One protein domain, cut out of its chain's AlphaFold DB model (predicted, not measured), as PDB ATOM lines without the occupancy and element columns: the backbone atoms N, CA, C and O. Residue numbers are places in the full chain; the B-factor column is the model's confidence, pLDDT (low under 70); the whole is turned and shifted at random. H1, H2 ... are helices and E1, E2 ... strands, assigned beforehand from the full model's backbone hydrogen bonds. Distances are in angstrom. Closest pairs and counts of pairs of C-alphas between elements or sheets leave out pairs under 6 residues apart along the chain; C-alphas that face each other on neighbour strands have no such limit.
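AT A GLANCE: This is residues 72 to 150 of the 150 residues of an uncharacterized protein of Denitrobacterium detoxificans (UniProt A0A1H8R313). A small antiparallel hairpin, E1 and E2, and then helix H1 line up along the domain's length; H2, H3 and H4 turn back beside them. The printed part has 79 residues, two named strands and four named helices in the order E1 E2 H1 H2 H3 H4, mostly helix. It is compact, radius of gyration of the C-alphas 13.1 A, spanning 41 by 26 by 19 A.

IN THESE COORDINATES: Find C-alpha 90 at (18.172, 0.644, -18.794), where E1, residues 90 to 93, begins; E2 is 96 to 99. H1, 102 to 114, runs 18.8 A; H2 is 121 to 127, H3 130 to 136. H4, 139 to 148, ends at C-alpha 148, (11.081, -12.251, -23.274).

HOW THE PARTS SIT: In the hairpin, N 91 and O 98 are 2.9 A apart, within hydrogen-bond range. H1, with residues 104 to 107 alone, only just touches H3, with 3 pairs of C-alphas within 8 A; closest are those of Asn 104 and Phe 132, 7.1 A. Every O i to N i+4 pair is within hydrogen-bond range in H1, H2 and H3, and 3 of 6 in H4.

THE WHOLE: The printed part has no cut. Residues 139 to 140, 143 to 144 and 146 to 150 have pLDDT under 70.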
ATOM      1  N   GLY A  72       2.703 -14.049 -24.138       88.19
ATOM      2  CA  GLY A  72       1.700 -14.718 -23.297       88.19
ATOM      3  C   GLY A  72       0.966 -13.815 -22.293       88.19
ATOM      4  O   GLY A  72       0.378 -14.332 -21.343       88.19
ATOM      5  N   GLY A  73       1.053 -12.488 -22.423       88.06
ATOM      6  CA  GLY A  73       0.442 -11.552 -21.473       88.06
ATOM      7  C   GLY A  73      -1.076 -11.415 -21.623       88.06
ATOM      8  O   GLY A  73      -1.674 -11.808 -22.621       88.06
ATOM      9  N   ALA A  74      -1.718 -10.818 -20.614       85.81
ATOM     10  CA  ALA A  74      -3.177 -10.654 -20.572       85.81
ATOM     11  C   ALA A  74      -3.701  -9.555 -21.516       85.81
ATOM     12  O   ALA A  74      -4.903  -9.469 -21.773       85.81
ATOM     13  N   LYS A  75      -2.812  -8.683 -22.000       92.94
ATOM     14  CA  LYS A  75      -3.112  -7.621 -22.963       92.94
ATOM     15  C   LYS A  75      -2.281  -7.819 -24.221       92.94
ATOM     16  O   LYS A  75      -1.244  -8.477 -24.207       92.94
ATOM     17  N   HIS A  76      -2.712  -7.165 -25.296       94.69
ATOM     18  CA  HIS A  76      -1.889  -7.013 -26.488       94.69
ATOM     19  C   HIS A  76      -0.503  -6.464 -26.118       94.69
ATOM     20  O   HIS A  76      -0.424  -5.534 -25.316       94.69
ATOM     21  N   TRP A  77       0.572  -6.987 -26.712       94.94
ATOM     22  CA  TRP A  77       1.952  -6.659 -26.328       94.94
ATOM     23  C   TRP A  77       2.243  -5.148 -26.360       94.94
ATOM     24  O   TRP A  77       2.855  -4.624 -25.442       94.94
ATOM     25  N   LEU A  78       1.714  -4.394 -27.331       95.62
ATOM     26  CA  LEU A  78       1.852  -2.924 -27.362       95.62
ATOM     27  C   LEU A  78       1.162  -2.188 -26.197       95.62
ATOM     28  O   LEU A  78       1.428  -1.010 -25.986       95.62
ATOM     29  N   LEU A  79       0.269  -2.840 -25.458       95.50
ATOM     30  CA  LEU A  79      -0.515  -2.270 -24.354       95.50
ATOM     31  C   LEU A  79      -0.166  -2.888 -22.992       95.50
ATOM     32  O   LEU A  79      -0.740  -2.501 -21.973       95.50
ATOM     33  N   ASP A  80       0.741  -3.860 -22.975       94.81
ATOM     34  CA  ASP A  80       1.182  -4.548 -21.771       94.81
ATOM     35  C   ASP A  80       2.504  -3.948 -21.283       94.81
ATOM     36  O   ASP A  80       3.491  -3.932 -22.025       94.81
ATOM     37  N   GLU A  81       2.521  -3.416 -20.058       93.25
ATOM     38  CA  GLU A  81       3.685  -2.723 -19.488       93.25
ATOM     39  C   GLU A  81       4.888  -3.651 -19.297       93.25
ATOM     40  O   GLU A  81       6.030  -3.194 -19.356       93.25
ATOM     41  N   GLU A  82       4.650  -4.958 -19.163       91.88
ATOM     42  CA  GLU A  82       5.713  -5.957 -19.033       91.88
ATOM     43  C   GLU A  82       6.276  -6.403 -20.389       91.88
ATOM     44  O   GLU A  82       7.310  -7.078 -20.449       91.88
ATOM     45  N   SER A  83       5.641  -6.004 -21.497       92.62
ATOM     46  CA  SER A  83       6.087  -6.384 -22.836       92.62
ATOM     47  C   SER A  83       7.486  -5.850 -23.159       92.62
ATOM     48  O   SER A  83       7.881  -4.778 -22.690       92.62
ATOM     49  N   PRO A  84       8.233  -6.513 -24.064       89.25
ATOM     50  CA  PRO A  84       9.515  -6.013 -24.563       89.25
ATOM     51  C   PRO A  84       9.463  -4.590 -25.133       89.25
ATOM     52  O   PRO A  84      10.483  -3.899 -25.157       89.25
ATOM     53  N   ALA A  85       8.292  -4.161 -25.611       91.00
ATOM     54  CA  ALA A  85       8.082  -2.858 -26.227       91.00
ATOM     55  C   ALA A  85       7.892  -1.737 -25.206       91.00
ATOM     56  O   ALA A  85       8.297  -0.600 -25.465       91.00
ATOM     57  N   ARG A  86       7.279  -2.053 -24.059       92.75
ATOM     58  CA  ARG A  86       6.940  -1.068 -23.030       92.75
ATOM     59  C   ARG A  86       7.890  -1.104 -21.848       92.75
ATOM     60  O   ARG A  86       8.322  -0.034 -21.412       92.75
ATOM     61  N   ARG A  87       8.286  -2.288 -21.374       92.31
ATOM     62  CA  ARG A  87       9.076  -2.424 -20.146       92.31
ATOM     63  C   ARG A  87      10.336  -1.554 -20.191       92.31
ATOM     64  O   ARG A  87      10.982  -1.487 -21.246       92.31
ATOM     65  N   PRO A  88      10.715  -0.876 -19.096       92.62
ATOM     66  CA  PRO A  88      11.940  -0.088 -19.059       92.62
ATOM     67  C   PRO A  88      13.175  -0.931 -19.386       92.62
ATOM     68  O   PRO A  88      13.364  -2.027 -18.853       92.62
ATOM     69  N   VAL A  89      14.043  -0.404 -20.250       89.56
ATOM     70  CA  VAL A  89      15.307  -1.049 -20.620       89.56
ATOM     71  C   VAL A  89      16.437  -0.069 -20.370       89.56
ATOM     72  O   VAL A  89      16.740   0.797 -21.190       89.56
ATOM     73  N   MET A  90      17.077  -0.222 -19.215       90.19
ATOM     74  CA  MET A  90      18.172   0.644 -18.794       90.19
ATOM     75  C   MET A  90      19.471   0.251 -19.496       90.19
ATOM     76  O   MET A  90      19.926  -0.891 -19.412       90.19
ATOM     77  N   ARG A  91      20.093   1.210 -20.183       85.19
ATOM     78  CA  ARG A  91      21.408   1.068 -20.819       85.19
ATOM     79  C   ARG A  91      22.358   2.150 -20.324       85.19
ATOM     80  O   ARG A  91      21.928   3.246 -19.972       85.19
ATOM     81  N   SER A  92      23.651   1.837 -20.298       85.94
ATOM     82  CA  SER A  92      24.688   2.828 -20.008       85.94
ATOM     83  C   SER A  92      24.813   3.814 -21.172       85.94
ATOM     84  O   SER A  92      24.765   3.419 -22.336       85.94
ATOM     85  N   ALA A  93      24.957   5.092 -20.846       83.69
ATOM     86  CA  ALA A  93      25.135   6.201 -21.766       83.69
ATOM     87  C   ALA A  93      26.170   7.184 -21.194       83.69
ATOM     88  O   ALA A  93      26.473   7.173 -20.001       83.69
ATOM     89  N   ALA A  94      26.672   8.097 -22.031       81.19
ATOM     90  CA  ALA A  94      27.707   9.065 -21.646       81.19
ATOM     91  C   ALA A  94      27.337   9.952 -20.436       81.19
ATOM     92  O   ALA A  94      28.219  10.504 -19.788       81.19
ATOM     93  N   ARG A  95      26.040  10.100 -20.126       82.06
ATOM     94  CA  ARG A  95      25.521  10.897 -18.999       82.06
ATOM     95  C   ARG A  95      24.758  10.063 -17.958       82.06
ATOM     96  O   ARG A  95      23.868  10.587 -17.299       82.06
ATOM     97  N   GLY A  96      25.077   8.774 -17.818       87.12
ATOM     98  CA  GLY A  96      24.468   7.887 -16.819       87.12
ATOM     99  C   GLY A  96      23.660   6.755 -17.446       87.12
ATOM    100  O   GLY A  96      24.085   6.165 -18.434       87.12
ATOM    101  N   GLN A  97      22.508   6.418 -16.866       88.31
ATOM    102  CA  GLN A  97      21.617   5.403 -17.431       88.31
ATOM    103  C   GLN A  97      20.489   6.040 -18.240       88.31
ATOM    104  O   GLN A  97      19.901   7.042 -17.835       88.31
ATOM    105  N   LEU A  98      20.171   5.430 -19.378       89.75
ATOM    106  CA  LEU A  98      19.073   5.825 -20.247       89.75
ATOM    107  C   LEU A  98      18.105   4.657 -20.405       89.75
ATOM    108  O   LEU A  98      18.518   3.553 -20.758       89.75
ATOM    109  N   ASP A  99      16.816   4.924 -20.202       91.19
ATOM    110  CA  ASP A  99      15.767   4.005 -20.625       91.19
ATOM    111  C   ASP A  99      15.529   4.146 -22.131       91.19
ATOM    112  O   ASP A  99      14.959   5.138 -22.602       91.19
ATOM    113  N   VAL A 100      15.954   3.139 -22.889       88.19
ATOM    114  CA  VAL A 100      15.820   3.146 -24.349       88.19
ATOM    115  C   VAL A 100      14.370   2.951 -24.802       88.19
ATOM    116  O   VAL A 100      14.020   3.375 -25.903       88.19
ATOM    117  N   ASN A 101      13.493   2.397 -23.962       91.81
ATOM    118  CA  ASN A 101      12.078   2.203 -24.288       91.81
ATOM    119  C   ASN A 101      11.196   3.398 -23.906       91.81
ATOM    120  O   ASN A 101      10.017   3.422 -24.255       91.81
ATOM    121  N   ARG A 102      11.753   4.441 -23.274       92.50
ATOM    122  CA  ARG A 102      11.002   5.664 -22.940       92.50
ATOM    123  C   ARG A 102      10.321   6.290 -24.159       92.50
ATOM    124  O   ARG A 102       9.176   6.721 -24.067       92.50
ATOM    125  N   ILE A 103      11.030   6.350 -25.287       90.69
ATOM    126  CA  ILE A 103      10.495   6.911 -26.536       90.69
ATOM    127  C   ILE A 103       9.416   5.988 -27.114       90.69
ATOM    128  O   ILE A 103       8.373   6.484 -27.524       90.69
ATOM    129  N   ASN A 104       9.622   4.668 -27.074       92.31
ATOM    130  CA  ASN A 104       8.642   3.691 -27.554       92.31
ATOM    131  C   ASN A 104       7.316   3.828 -26.802       92.31
ATOM    132  O   ASN A 104       6.279   3.978 -27.441       92.31
ATOM    133  N   ARG A 105       7.353   3.869 -25.463       94.62
ATOM    134  CA  ARG A 105       6.150   4.098 -24.649       94.62
ATOM    135  C   ARG A 105       5.461   5.403 -25.020       94.62
ATOM    136  O   ARG A 105       4.275   5.384 -25.307       94.62
ATOM    137  N   LYS A 106       6.213   6.507 -25.122       95.69
ATOM    138  CA  LYS A 106       5.644   7.801 -25.524       95.69
ATOM    139  C   LYS A 106       4.931   7.730 -26.879       95.69
ATOM    140  O   LYS A 106       3.827   8.243 -26.997       95.69
ATOM    141  N   ILE A 107       5.552   7.114 -27.887       96.19
ATOM    142  CA  ILE A 107       4.955   6.977 -29.224       96.19
ATOM    143  C   ILE A 107       3.666   6.150 -29.155       96.19
ATOM    144  O   ILE A 107       2.663   6.545 -29.744       96.19
ATOM    145  N   ILE A 108       3.681   5.035 -28.422       96.44
ATOM    146  CA  ILE A 108       2.501   4.181 -28.260       96.44
ATOM    147  C   ILE A 108       1.385   4.933 -27.525       96.44
ATOM    148  O   ILE A 108       0.241   4.905 -27.967       96.44
ATOM    149  N   ASP A 109       1.702   5.630 -26.437       96.88
ATOM    150  CA  ASP A 109       0.719   6.359 -25.632       96.88
ATOM    151  C   ASP A 109       0.099   7.519 -26.426       96.88
ATOM    152  O   ASP A 109      -1.120   7.696 -26.421       96.88
ATOM    153  N   ASP A 110       0.920   8.262 -27.179       97.06
ATOM    154  CA  ASP A 110       0.457   9.324 -28.077       97.06
ATOM    155  C   ASP A 110      -0.444   8.753 -29.196       97.06
ATOM    156  O   ASP A 110      -1.410   9.404 -29.601       97.06
ATOM    157  N   ALA A 111      -0.159   7.543 -29.692       96.94
ATOM    158  CA  ALA A 111      -0.986   6.857 -30.683       96.94
ATOM    159  C   ALA A 111      -2.334   6.413 -30.092       96.94
ATOM    160  O   ALA A 111      -3.386   6.724 -30.653       96.94
ATOM    161  N   VAL A 112      -2.323   5.776 -28.917       97.00
ATOM    162  CA  VAL A 112      -3.534   5.367 -28.186       97.00
ATOM    163  C   VAL A 112      -4.433   6.567 -27.893       97.00
ATOM    164  O   VAL A 112      -5.639   6.490 -28.114       97.00
ATOM    165  N   ALA A 113      -3.862   7.697 -27.466       96.94
ATOM    166  CA  ALA A 113      -4.618   8.912 -27.154       96.94
ATOM    167  C   ALA A 113      -5.351   9.522 -28.365       96.94
ATOM    168  O   ALA A 113      -6.318  10.262 -28.193       96.94
ATOM    169  N   ARG A 114      -4.901   9.231 -29.593       96.31
ATOM    170  CA  ARG A 114      -5.530   9.704 -30.839       96.31
ATOM    171  C   ARG A 114      -6.609   8.758 -31.360       96.31
ATOM    172  O   ARG A 114      -7.401   9.152 -32.216       96.31
ATOM    173  N   LEU A 115      -6.633   7.517 -30.881       96.25
ATOM    174  CA  LEU A 115      -7.600   6.514 -31.301       96.25
ATOM    175  C   LEU A 115      -8.911   6.663 -30.527       96.25
ATOM    176  O   LEU A 115      -8.955   7.089 -29.375       96.25
ATOM    177  N   ARG A 116     -10.017   6.301 -31.181       94.19
ATOM    178  CA  ARG A 116     -11.335   6.301 -30.539       94.19
ATOM    179  C   ARG A 116     -11.424   5.165 -29.510       94.19
ATOM    180  O   ARG A 116     -10.820   4.113 -29.733       94.19
ATOM    181  N   PRO A 117     -12.208   5.322 -28.428       93.25
ATOM    182  CA  PRO A 117     -12.496   4.221 -27.513       93.25
ATOM    183  C   PRO A 117     -13.006   2.982 -28.262       93.25
ATOM    184  O   PRO A 117     -13.819   3.105 -29.177       93.25
ATOM    185  N   GLY A 118     -12.521   1.797 -27.880       90.94
ATOM    186  CA  GLY A 118     -12.858   0.536 -28.555       90.94
ATOM    187  C   GLY A 118     -12.075   0.263 -29.844       90.94
ATOM    188  O   GLY A 118     -12.505  -0.562 -30.646       90.94
ATOM    189  N   PHE A 119     -10.946   0.946 -30.069       96.12
ATOM    190  CA  PHE A 119     -10.057   0.654 -31.194       96.12
ATOM    191  C   PHE A 119      -9.566  -0.803 -31.183       96.12
ATOM    192  O   PHE A 119      -9.434  -1.436 -30.137       96.12
ATOM    193  N   THR A 120      -9.260  -1.325 -32.370       94.56
ATOM    194  CA  THR A 120      -8.708  -2.678 -32.536       94.56
ATOM    195  C   THR A 120      -7.183  -2.665 -32.448       94.56
ATOM    196  O   THR A 120      -6.561  -1.652 -32.771       94.56
ATOM    197  N   SER A 121      -6.551  -3.793 -32.111       92.31
ATOM    198  CA  SER A 121      -5.081  -3.908 -32.138       92.31
ATOM    199  C   SER A 121      -4.495  -3.507 -33.496       92.31
ATOM    200  O   SER A 121      -3.531  -2.751 -33.542       92.31
ATOM    201  N   GLY A 122      -5.149  -3.889 -34.601       93.06
ATOM    202  CA  GLY A 122      -4.742  -3.483 -35.950       93.06
ATOM    203  C   GLY A 122      -4.804  -1.969 -36.179       93.06
ATOM    204  O   GLY A 122      -3.928  -1.410 -36.832       93.06
ATOM    205  N   SER A 123      -5.785  -1.273 -35.589       94.44
ATOM    206  CA  SER A 123      -5.852   0.196 -35.630       94.44
ATOM    207  C   SER A 123      -4.671   0.842 -34.904       94.44
ATOM    208  O   SER A 123      -4.155   1.855 -35.368       94.44
ATOM    209  N   LEU A 124      -4.228   0.253 -33.789       96.12
ATOM    210  CA  LEU A 124      -3.036   0.712 -33.079       96.12
ATOM    211  C   LEU A 124      -1.766   0.442 -33.889       96.12
ATOM    212  O   LEU A 124      -0.979   1.361 -34.091       96.12
ATOM    213  N   VAL A 125      -1.602  -0.768 -34.420       95.56
ATOM    214  CA  VAL A 125      -0.458  -1.153 -35.265       95.56
ATOM    215  C   VAL A 125      -0.322  -0.218 -36.468       95.56
ATOM    216  O   VAL A 125       0.749   0.341 -36.686       95.56
ATOM    217  N   ALA A 126      -1.418   0.032 -37.188       94.06
ATOM    218  CA  ALA A 126      -1.440   0.911 -38.358       94.06
ATOM    219  C   ALA A 126      -1.233   2.401 -38.027       94.06
ATOM    220  O   ALA A 126      -0.935   3.193 -38.917       94.06
ATOM    221  N   SER A 127      -1.398   2.805 -36.763       94.31
ATOM    222  CA  SER A 127      -1.158   4.188 -36.329       94.31
ATOM    223  C   SER A 127       0.316   4.486 -36.017       94.31
ATOM    224  O   SER A 127       0.690   5.650 -35.855       94.31
ATOM    225  N   LEU A 128       1.156   3.448 -35.937       94.81
ATOM    226  CA  LEU A 128       2.588   3.555 -35.674       94.81
ATOM    227  C   LEU A 128       3.356   3.615 -36.998       94.81
ATOM    228  O   LEU A 128       3.237   2.718 -37.826       94.81
ATOM    229  N   THR A 129       4.180   4.648 -37.178       92.31
ATOM    230  CA  THR A 129       4.982   4.831 -38.401       92.31
ATOM    231  C   THR A 129       6.079   3.776 -38.526       92.31
ATOM    232  O   THR A 129       6.596   3.305 -37.511       92.31
ATOM    233  N   LEU A 130       6.536   3.481 -39.749       89.50
ATOM    234  CA  LEU A 130       7.672   2.583 -40.014       89.50
ATOM    235  C   LEU A 130       8.893   2.863 -39.122       89.50
ATOM    236  O   LEU A 130       9.570   1.934 -38.685       89.50
ATOM    237  N   GLY A 131       9.150   4.134 -38.797       88.75
ATOM    238  CA  GLY A 131      10.239   4.533 -37.903       88.75
ATOM    239  C   GLY A 131      10.172   3.866 -36.525       88.75
ATOM    240  O   GLY A 131      11.199   3.416 -36.023       88.75
ATOM    241  N   PHE A 132       8.981   3.726 -35.932       91.62
ATOM    242  CA  PHE A 132       8.804   3.004 -34.665       91.62
ATOM    243  C   PHE A 132       9.283   1.550 -34.776       91.62
ATOM    244  O   PHE A 132      10.033   1.073 -33.926       91.62
ATOM    245  N   TRP A 133       8.894   0.866 -35.850       89.06
ATOM    246  CA  TRP A 133       9.191  -0.550 -36.070       89.06
ATOM    247  C   TRP A 133      10.670  -0.795 -36.367       89.06
ATOM    248  O   TRP A 133      11.257  -1.740 -35.846       89.06
ATOM    249  N   VAL A 134      11.309   0.106 -37.118       86.19
ATOM    250  CA  VAL A 134      12.767   0.091 -37.309       86.19
ATOM    251  C   VAL A 134      13.492   0.295 -35.975       86.19
ATOM    252  O   VAL A 134      14.457  -0.408 -35.682       86.19
ATOM    253  N   HIS A 135      13.020   1.217 -35.131       83.19
ATOM    254  CA  HIS A 135      13.613   1.450 -33.813       83.19
ATOM    255  C   HIS A 135      13.421   0.285 -32.839       83.19
ATOM    256  O   HIS A 135      14.300   0.044 -32.004       83.19
ATOM    257  N   LEU A 136      12.302  -0.438 -32.932       83.12
ATOM    258  CA  LEU A 136      12.033  -1.618 -32.113       83.12
ATOM    259  C   LEU A 136      13.071  -2.725 -32.355       83.12
ATOM    260  O   LEU A 136      13.487  -3.385 -31.402       83.12
ATOM    261  N   SER A 137      13.546  -2.853 -33.593       78.00
ATOM    262  CA  SER A 137      14.531  -3.856 -34.025       78.00
ATOM    263  C   SER A 137      15.985  -3.384 -33.961       78.00
ATOM    264  O   SER A 137      16.884  -4.060 -34.451       78.00
ATOM    265  N   ASP A 138      16.251  -2.231 -33.351       81.06
ATOM    266  CA  ASP A 138      17.620  -1.786 -33.104       81.06
ATOM    267  C   ASP A 138      18.334  -2.714 -32.098       81.06
ATOM    268  O   ASP A 138      17.733  -3.201 -31.132       81.06
ATOM    269  N   ARG A 139      19.651  -2.914 -32.264       67.81
ATOM    270  CA  ARG A 139      20.468  -3.846 -31.454       67.81
ATOM    271  C   ARG A 139      20.339  -3.606 -29.955       67.81
ATOM    272  O   ARG A 139      20.442  -4.531 -29.149       67.81
ATOM    273  N   SER A 140      20.127  -2.351 -29.563       65.25
ATOM    274  CA  SER A 140      19.934  -1.962 -28.167       65.25
ATOM    275  C   SER A 140      18.725  -2.657 -27.507       65.25
ATOM    276  O   SER A 140      18.742  -2.880 -26.286       65.25
ATOM    277  N   ARG A 141      17.730  -3.066 -28.311       70.19
ATOM    278  CA  ARG A 141      16.442  -3.665 -27.917       70.19
ATOM    279  C   ARG A 141      16.286  -5.131 -28.328       70.19
ATOM    280  O   ARG A 141      15.608  -5.869 -27.616       70.19
ATOM    281  N   GLU A 142      16.991  -5.595 -29.363       72.31
ATOM    282  CA  GLU A 142      16.972  -7.007 -29.798       72.31
ATOM    283  C   GLU A 142      17.221  -7.996 -28.648       72.31
ATOM    284  O   GLU A 142      16.530  -9.005 -28.518       72.31
ATOM    285  N   ALA A 143      18.184  -7.699 -27.769       63.59
ATOM    286  CA  ALA A 143      18.523  -8.573 -26.644       63.59
ATOM    287  C   ALA A 143      17.384  -8.725 -25.620       63.59
ATOM    288  O   ALA A 143      17.351  -9.706 -24.885       63.59
ATOM    289  N   VAL A 144      16.481  -7.747 -25.536       67.69
ATOM    290  CA  VAL A 144      15.306  -7.811 -24.662       67.69
ATOM    291  C   VAL A 144      14.204  -8.613 -25.337       67.69
ATOM    292  O   VAL A 144      13.657  -9.514 -24.710       67.69
ATOM    293  N   ILE A 145      13.950  -8.374 -26.622       73.00
ATOM    294  CA  ILE A 145      12.966  -9.136 -27.401       73.00
ATOM    295  C   ILE A 145      13.311 -10.637 -27.372       73.00
ATOM    296  O   ILE A 145      12.485 -11.439 -26.946       73.00
ATOM    297  N   ARG A 146      14.575 -11.003 -27.636       68.06
ATOM    298  CA  ARG A 146      15.070 -12.397 -27.576       68.06
ATOM    299  C   ARG A 146      15.029 -13.066 -26.200       68.06
ATOM    300  O   ARG A 146      15.259 -14.257 -26.106       68.06
ATOM    301  N   ARG A 147      14.861 -12.316 -25.111       64.56
ATOM    302  CA  ARG A 147      14.818 -12.890 -23.750       64.56
ATOM    303  C   ARG A 147      13.405 -13.067 -23.227       64.56
ATOM    304  O   ARG A 147      13.215 -13.812 -22.275       64.56
ATOM    305  N   THR A 148      12.454 -12.323 -23.788       60.31
ATOM    306  CA  THR A 148      11.081 -12.251 -23.274       60.31
ATOM    307  C   THR A 148      10.050 -12.851 -24.234       60.31
ATOM    308  O   THR A 148       8.901 -12.974 -23.834       60.31
ATOM    309  N   GLY A 149      10.422 -13.218 -25.468       55.78
ATOM    310  CA  GLY A 149       9.444 -13.703 -26.449       55.78
ATOM    311  C   GLY A 149      10.000 -14.213 -27.782       55.78
ATOM    312  O   GLY A 149       9.293 -14.142 -28.778       55.78
ATOM    313  N   LEU A 150      11.243 -14.696 -27.843       48.38
ATOM    314  CA  LEU A 150      11.740 -15.559 -28.925       48.38
ATOM    315  C   LEU A 150      12.618 -16.650 -28.316       48.38
ATOM    316  O   LEU A 150      13.326 -16.319 -27.339       48.38
TER     317      LEU A 150